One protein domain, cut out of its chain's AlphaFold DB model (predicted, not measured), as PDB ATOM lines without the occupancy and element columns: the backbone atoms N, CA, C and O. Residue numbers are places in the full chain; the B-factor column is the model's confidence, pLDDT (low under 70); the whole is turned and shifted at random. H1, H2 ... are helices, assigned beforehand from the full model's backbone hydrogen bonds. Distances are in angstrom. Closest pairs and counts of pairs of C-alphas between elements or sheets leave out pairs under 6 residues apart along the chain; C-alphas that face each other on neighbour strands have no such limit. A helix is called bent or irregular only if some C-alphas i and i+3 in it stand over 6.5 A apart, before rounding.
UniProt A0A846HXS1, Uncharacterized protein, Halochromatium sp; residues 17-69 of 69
ATOM      1  N   ASN A  17      14.134 -21.799 127.871       72.31
ATOM      2  CA  ASN A  17      15.151 -20.992 127.160       72.31
ATOM      3  C   ASN A  17      14.811 -20.513 125.740       72.31
ATOM      4  O   ASN A  17      15.618 -19.790 125.169       72.31
ATOM      5  N   PHE A  18      13.638 -20.841 125.202       75.00
ATOM      6  CA  PHE A  18      13.147 -20.206 123.977       75.00
ATOM      7  C   PHE A  18      12.338 -18.965 124.326       75.00
ATOM      8  O   PHE A  18      11.569 -18.969 125.291       75.00
ATOM      9  N   ASN A  19      12.512 -17.903 123.553       75.50
ATOM     10  CA  ASN A  19      11.786 -16.654 123.697       75.50
ATOM     11  C   ASN A  19      11.174 -16.205 122.356       75.50
ATOM     12  O   ASN A  19      11.187 -16.935 121.368       75.50
ATOM     13  N   PHE A  20      10.558 -15.022 122.346       76.81
ATOM     14  CA  PHE A  20       9.912 -14.481 121.148       76.81
ATOM     15  C   PHE A  20      10.892 -14.299 119.977       76.81
ATOM     16  O   PHE A  20      10.512 -14.520 118.831       76.81
ATOM     17  N   ASP A  21      12.143 -13.935 120.253       82.06
ATOM     18  CA  ASP A  21      13.170 -13.679 119.241       82.06
ATOM     19  C   ASP A  21      13.611 -14.964 118.518       82.06
ATOM     20  O   ASP A  21      14.108 -14.897 117.396       82.06
ATOM     21  N   ASP A  22      13.369 -16.138 119.112       84.31
ATOM     22  CA  ASP A  22      13.650 -17.440 118.493       84.31
ATOM     23  C   ASP A  22      12.572 -17.861 117.475       84.31
ATOM     24  O   ASP A  22      12.688 -18.896 116.812       84.31
ATOM     25  N   ILE A  23      11.498 -17.078 117.334       85.19
ATOM     26  CA  ILE A  23      10.396 -17.392 116.425       85.19
ATOM     27  C   ILE A  23      10.719 -16.916 115.019       85.19
ATOM     28  O   ILE A  23      11.046 -15.760 114.755       85.19
ATOM     29  N   ASN A  24      10.514 -17.819 114.063       90.06
ATOM     30  CA  ASN A  24      10.526 -17.470 112.657       90.06
ATOM     31  C   ASN A  24       9.377 -16.491 112.326       90.06
ATOM     32  O   ASN A  24       8.208 -16.869 112.193       90.06
ATOM     33  N   MET A  25       9.731 -15.215 112.162       89.50
ATOM     34  CA  MET A  25       8.773 -14.128 111.940       89.50
ATOM     35  C   MET A  25       8.024 -14.217 110.606       89.50
ATOM     36  O   MET A  25       6.902 -13.722 110.506       89.50
ATOM     37  N   GLU A  26       8.604 -14.846 109.583       93.62
ATOM     38  CA  GLU A  26       7.926 -15.078 108.304       93.62
ATOM     39  C   GLU A  26       6.746 -16.036 108.487       93.62
ATOM     40  O   GLU A  26       5.610 -15.719 108.126       93.62
ATOM     41  N   SER A  27       6.995 -17.162 109.156       90.88
ATOM     42  CA  SER A  27       5.977 -18.161 109.487       90.88
ATOM     43  C   SER A  27       4.893 -17.571 110.392       90.88
ATOM     44  O   SER A  27       3.700 -17.770 110.154       90.88
ATOM     45  N   PHE A  28       5.298 -16.778 111.388       91.25
ATOM     46  CA  PHE A  28       4.377 -16.089 112.289       91.25
ATOM     47  C   PHE A  28       3.453 -15.107 111.548       91.25
ATOM     48  O   PHE A  28       2.235 -15.120 111.740       91.25
ATOM     49  N   ARG A  29       3.998 -14.284 110.643       92.69
ATOM     50  CA  ARG A  29       3.205 -13.358 109.814       92.69
ATOM     51  C   ARG A  29       2.257 -14.101 108.879       92.69
ATOM     52  O   ARG A  29       1.093 -13.720 108.771       92.69
ATOM     53  N   ALA A  30       2.716 -15.182 108.245       95.19
ATOM     54  CA  ALA A  30       1.867 -16.015 107.399       95.19
ATOM     55  C   ALA A  30       0.678 -16.595 108.185       95.19
ATOM     56  O   ALA A  30      -0.450 -16.597 107.688       95.19
ATOM     57  N   TYR A  31       0.901 -17.030 109.430       93.75
ATOM     58  CA  TYR A  31      -0.171 -17.468 110.322       93.75
ATOM     59  C   TYR A  31      -1.162 -16.339 110.642       93.75
ATOM     60  O   TYR A  31      -2.367 -16.533 110.477       93.75
ATOM     61  N   ARG A  32      -0.684 -15.143 111.014       92.81
ATOM     62  CA  ARG A  32      -1.562 -13.987 111.283       92.81
ATOM     63  C   ARG A  32      -2.398 -13.582 110.072       92.81
ATOM     64  O   ARG A  32      -3.585 -13.314 110.225       92.81
ATOM     65  N   ASN A  33      -1.814 -13.596 108.876       94.62
ATOM     66  CA  ASN A  33      -2.539 -13.295 107.641       94.62
ATOM     67  C   ASN A  33      -3.663 -14.308 107.387       94.62
ATOM     68  O   ASN A  33      -4.773 -13.921 107.029       94.62
ATOM     69  N   ARG A  34      -3.404 -15.603 107.618       95.75
ATOM     70  CA  ARG A  34      -4.437 -16.646 107.512       95.75
ATOM     71  C   ARG A  34      -5.532 -16.471 108.558       95.75
ATOM     72  O   ARG A  34      -6.702 -16.608 108.218       95.75
ATOM     73  N   LEU A  35      -5.175 -16.150 109.804       93.88
ATOM     74  CA  LEU A  35      -6.154 -15.879 110.858       93.88
ATOM     75  C   LEU A  35      -7.063 -14.705 110.480       93.88
ATOM     76  O   LEU A  35      -8.278 -14.837 110.574       93.88
ATOM     77  N   ALA A  36      -6.486 -13.602 110.001       94.50
ATOM     78  CA  ALA A  36      -7.241 -12.431 109.571       94.50
ATOM     79  C   ALA A  36      -8.148 -12.730 108.367       94.50
ATOM     80  O   ALA A  36      -9.284 -12.269 108.335       94.50
ATOM     81  N   ALA A  37      -7.685 -13.538 107.409       95.62
ATOM     82  CA  ALA A  37      -8.494 -13.942 106.259       95.62
ATOM     83  C   ALA A  37      -9.667 -14.858 106.651       95.62
ATOM     84  O   ALA A  37     -10.764 -14.716 106.117       95.62
ATOM     85  N   LEU A  38      -9.447 -15.797 107.577       96.19
ATOM     86  CA  LEU A  38     -10.469 -16.753 108.018       96.19
ATOM     87  C   LEU A  38     -11.460 -16.146 109.015       96.19
ATOM     88  O   LEU A  38     -12.631 -16.517 109.027       96.19
ATOM     89  N   LYS A  39     -10.981 -15.264 109.894       94.25
ATOM     90  CA  LYS A  39     -11.765 -14.625 110.952       94.25
ATOM     91  C   LYS A  39     -11.379 -13.147 111.041       94.25
ATOM     92  O   LYS A  39     -10.600 -12.786 111.925       94.25
ATOM     93  N   PRO A  40     -11.911 -12.288 110.155       92.44
ATOM     94  CA  PRO A  40     -11.591 -10.861 110.150       92.44
ATOM     95  C   PRO A  40     -11.906 -10.182 111.488       92.44
ATOM     96  O   PRO A  40     -11.079  -9.434 112.010       92.44
ATOM     97  N   ASP A  41     -13.029 -10.555 112.105       93.56
ATOM     98  CA  ASP A  41     -13.514  -9.984 113.368       93.56
ATOM     99  C   ASP A  41     -12.892 -10.634 114.617       93.56
ATOM    100  O   ASP A  41     -13.373 -10.452 115.738       93.56
ATOM    101  N   HIS A  42     -11.829 -11.433 114.460       91.50
ATOM    102  CA  HIS A  42     -11.179 -12.058 115.606       91.50
ATOM    103  C   HIS A  42     -10.522 -10.991 116.499       91.50
ATOM    104  O   HIS A  42      -9.689 -10.222 116.009       91.50
ATOM    105  N   PRO A  43     -10.777 -10.982 117.824       90.62
ATOM    106  CA  PRO A  43     -10.271  -9.941 118.729       90.62
ATOM    107  C   PRO A  43      -8.738  -9.847 118.754       90.62
ATOM    108  O   PRO A  43      -8.164  -8.805 119.060       90.62
ATOM    109  N   TYR A  44      -8.051 -10.935 118.396       91.50
ATOM    110  CA  TYR A  44      -6.588 -10.988 118.409       91.50
ATOM    111  C   TYR A  44      -5.950 -10.325 117.178       91.50
ATOM    112  O   TYR A  44      -4.765 -10.001 117.220       91.50
ATOM    113  N   ASN A  45      -6.702 -10.062 116.100       90.38
ATOM    114  CA  ASN A  45      -6.149  -9.446 114.886       90.38
ATOM    115  C   ASN A  45      -5.596  -8.039 115.141       90.38
ATOM    116  O   ASN A  45      -4.572  -7.692 114.559       90.38
ATOM    117  N   GLY A  46      -6.209  -7.275 116.053       89.50
ATOM    118  CA  GLY A  46      -5.732  -5.953 116.472       89.50
ATOM    119  C   GLY A  46      -4.648  -5.971 117.555       89.50
ATOM    120  O   GLY A  46      -4.151  -4.918 117.936       89.50
ATOM    121  N   SER A  47      -4.283  -7.145 118.078       91.50
ATOM    122  CA  SER A  47      -3.273  -7.254 119.136       91.50
ATOM    123  C   SER A  47      -1.859  -7.199 118.558       91.50
ATOM    124  O   SER A  47      -1.595  -7.796 117.513       91.50
ATOM    125  N   ASP A  48      -0.929  -6.543 119.252       89.75
ATOM    126  CA  ASP A  48       0.499  -6.591 118.912       89.75
ATOM    127  C   ASP A  48       1.054  -8.023 119.054       89.75
ATOM    128  O   ASP A  48       0.477  -8.856 119.751       89.75
ATOM    129  N   ASN A  49       2.160  -8.349 118.390       87.75
ATOM    130  CA  ASN A  49       2.663  -9.719 118.240       87.75
ATOM    131  C   ASN A  49       2.962 -10.411 119.575       87.75
ATOM    132  O   ASN A  49       2.617 -11.579 119.758       87.75
ATOM    133  N   VAL A  50       3.541  -9.683 120.532       84.50
ATOM    134  CA  VAL A  50       3.828 -10.212 121.873       84.50
ATOM    135  C   VAL A  50       2.532 -10.497 122.636       84.50
ATOM    136  O   VAL A  50       2.405 -11.527 123.302       84.50
ATOM    137  N   VAL A  51       1.545  -9.605 122.522       86.06
ATOM    138  CA  VAL A  51       0.229  -9.757 123.160       86.06
ATOM    139  C   VAL A  51      -0.532 -10.924 122.534       86.06
ATOM    140  O   VAL A  51      -1.054 -11.773 123.251       86.06
ATOM    141  N   PHE A  52      -0.513 -11.016 121.207       89.12
ATOM    142  CA  PHE A  52      -1.085 -12.108 120.432       89.12
ATOM    143  C   PHE A  52      -0.540 -13.466 120.880       89.12
ATOM    144  O   PHE A  52      -1.301 -14.393 121.148       89.12
ATOM    145  N   MET A  53       0.779 -13.582 121.040       84.12
ATOM    146  CA  MET A  53       1.401 -14.821 121.502       84.12
ATOM    147  C   MET A  53       0.995 -15.229 122.917       84.12
ATOM    148  O   MET A  53       0.813 -16.416 123.191       84.12
ATOM    149  N   ARG A  54       0.815 -14.258 123.818       82.50
ATOM    150  CA  ARG A  54       0.252 -14.531 125.147       82.50
ATOM    151  C   ARG A  54      -1.191 -15.030 125.040       82.50
ATOM    152  O   ARG A  54      -1.543 -15.991 125.714       82.50
ATOM    153  N   GLN A  55      -2.001 -14.416 124.179       84.81
ATOM    154  CA  GLN A  55      -3.414 -14.760 123.983       84.81
ATOM    155  C   GLN A  55      -3.632 -16.164 123.397       84.81
ATOM    156  O   GLN A  55      -4.605 -16.822 123.758       84.81
ATOM    157  N   VAL A  56      -2.741 -16.642 122.521       83.38
ATOM    158  CA  VAL A  56      -2.810 -18.009 121.958       83.38
ATOM    159  C   VAL A  56      -2.171 -19.073 122.858       83.38
ATOM    160  O   VAL A  56      -2.021 -20.217 122.445       83.38
ATOM    161  N   GLY A  57      -1.762 -18.718 124.081       74.94
ATOM    162  CA  GLY A  57      -1.153 -19.654 125.032       74.94
ATOM    163  C   GLY A  57       0.314 -19.994 124.748       74.94
ATOM    164  O   GLY A  57       0.966 -20.609 125.587       74.94
ATOM    165  N   ALA A  58       0.880 -19.504 123.640       67.44
ATOM    166  CA  ALA A  58       2.302 -19.643 123.318       67.44
ATOM    167  C   ALA A  58       3.215 -18.887 124.304       67.44
ATOM    168  O   ALA A  58       4.418 -19.098 124.311       67.44
ATOM    169  N   GLY A  59       2.659 -18.019 125.156       57.56
ATOM    170  CA  GLY A  59       3.370 -17.327 126.238       57.56
ATOM    171  C   GLY A  59       3.361 -18.041 127.597       57.56
ATOM    172  O   GLY A  59       3.763 -17.434 128.590       57.56
ATOM    173  N   GLY A  60       2.882 -19.287 127.694       55.28
ATOM    174  CA  GLY A  60       2.898 -20.062 128.937       55.28
ATOM    175  C   GLY A  60       4.326 -20.307 129.432       55.28
ATOM    176  O   GLY A  60       5.038 -21.142 128.890       55.28
ATOM    177  N   ARG A  61       4.748 -19.553 130.457       49.28
ATOM    178  CA  ARG A  61       6.082 -19.594 131.099       49.28
ATOM    179  C   ARG A  61       7.285 -19.412 130.164       49.28
ATOM    180  O   ARG A  61       8.412 -19.599 130.618       49.28
ATOM    181  N   ILE A  62       7.088 -18.979 128.917       50.78
ATOM    182  CA  ILE A  62       8.167 -18.327 128.180       50.78
ATOM    183  C   ILE A  62       8.501 -17.085 128.991       50.78
ATOM    184  O   ILE A  62       7.643 -16.226 129.206       50.78
ATOM    185  N   GLY A  63       9.717 -17.036 129.522       47.31
ATOM    186  CA  GLY A  63      10.251 -15.874 130.206       47.31
ATOM    187  C   GLY A  63      10.382 -14.725 129.219       47.31
ATOM    188  O   GLY A  63      11.483 -14.362 128.831       47.31
ATOM    189  N   ILE A  64       9.265 -14.103 128.849       50.62
ATOM    190  CA  ILE A  64       9.226 -12.700 128.458       50.62
ATOM    191  C   ILE A  64       9.510 -11.941 129.747       50.62
ATOM    192  O   ILE A  64       8.615 -11.387 130.387       50.62
ATOM    193  N   ALA A  65      10.772 -12.024 130.174       45.72
ATOM    194  CA  ALA A  65      11.371 -11.087 131.086       45.72
ATOM    195  C   ALA A  65      11.123  -9.736 130.432       45.72
ATOM    196  O   ALA A  65      11.757  -9.377 129.441       45.72
ATOM    197  N   ALA A  66      10.107  -9.035 130.932       44.81
ATOM    198  CA  ALA A  66       9.999  -7.613 130.731       44.81
ATOM    199  C   ALA A  66      11.369  -7.076 131.137       44.81
ATOM    200  O   ALA A  66      11.748  -7.183 132.306       44.81
ATOM    201  N   LYS A  67      12.155  -6.639 130.149       40.69
ATOM    202  CA  LYS A  67      13.409  -5.951 130.397       40.69
ATOM    203  C   LYS A  67      12.985  -4.686 131.146       40.69
ATOM    204  O   LYS A  67      12.405  -3.783 130.555       40.69
ATOM    205  N   LYS A  68      13.079  -4.745 132.472       39.00
ATOM    206  CA  LYS A  68      12.834  -3.630 133.373       39.00
ATOM    207  C   LYS A  68      14.112  -2.808 133.308       39.00
ATOM    208  O   LYS A  68      15.172  -3.365 133.595       39.00
ATOM    209  N   ASP A  69      13.993  -1.576 132.826       38.81
ATOM    210  CA  ASP A  69      15.041  -0.560 132.948       38.81
ATOM    211  C   ASP A  69      15.558  -0.461 134.394       38.81
ATOM    212  O   ASP A  69      14.742  -0.640 135.338       38.81
TER     213      ASP A  69
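Overview. This is residues 17 to 69 of the 69 residues of an uncharacterized protein of Halochromatium sp (UniProt A0A846HXS1). The printed part is an open U: one leg is the long helix H1 with the residues before it, and the other leg folds back with two short helices, H2 and H3, and a tail without a named element. The turn of the U, residues 37 to 42, stands free at one end of the long axis, and both ends of the printed part lie toward the other end. The printed part has 53 residues with three named helices, in the order H1, H2, H3, and no named strand; it is all helix by class, though the named helices hold 25 of the 53 residues, under half. The whole is only just loose, close to compact, with a radius of gyration of the C-alphas of 12.2 A, and it is elongated, spanning 36 by 20 by 20 A.

Along the chain. The printed part begins with residues 17 to 24, in which residues 20 to 22 are helical but form no named helix. H1, residues 25 to 38, begins with C-alpha 25 at (8.773, -14.128, 111.940), ends with C-alpha 38 at (-10.469, -16.753, 108.018), and is 19.8 A long. H2, residues 43 to 46, is 6.4 A long. It is neither bent nor irregular, but only just: C-alphas 43 and 46 are 6.4 A apart. H3, residues 49 to 55, is 9.8 A long and ends with C-alpha 55 at (-3.414, -14.760, 123.983). Residues 56 to 69 hold no named element.

Arrangement. H1 only just touches H2, with 3 pairs of C-alphas within 8 A, and does so with residues 32 to 36 alone. The closest C-alphas of the two are those of Ala 36 and Asn 45, 6.2 A apart. H2 only just touches H3, also with 3 pairs of C-alphas within 8 A; the closest are those of Tyr 44 and Phe 52, 6.0 A apart. H1 and H3 are near each other, with 6 pairs of C-alphas within 10 A but no pair within 8 A. In H1 and H3 every O i to N i+4 pair is within hydrogen-bond range. H2 is too short for such a pair, and its one O i to N i+3 pair is not within range.

Size, cuts and confidence. The two C-alphas farthest apart are those of Leu 38 and Asp 69, 39.2 A, while the first and last printed C-alphas are 21.2 A apart. The printed part has no cut and ends at the chain's last residue, Asp 69. The links from H1 to H2 and from H2 to H3 are both tight. The C-alphas of residues 56 to 69 lie 7 to 23 A from the mean of the C-alphas. The mean pLDDT of the printed part is 79.5, and residues 58 to 69 are under 70.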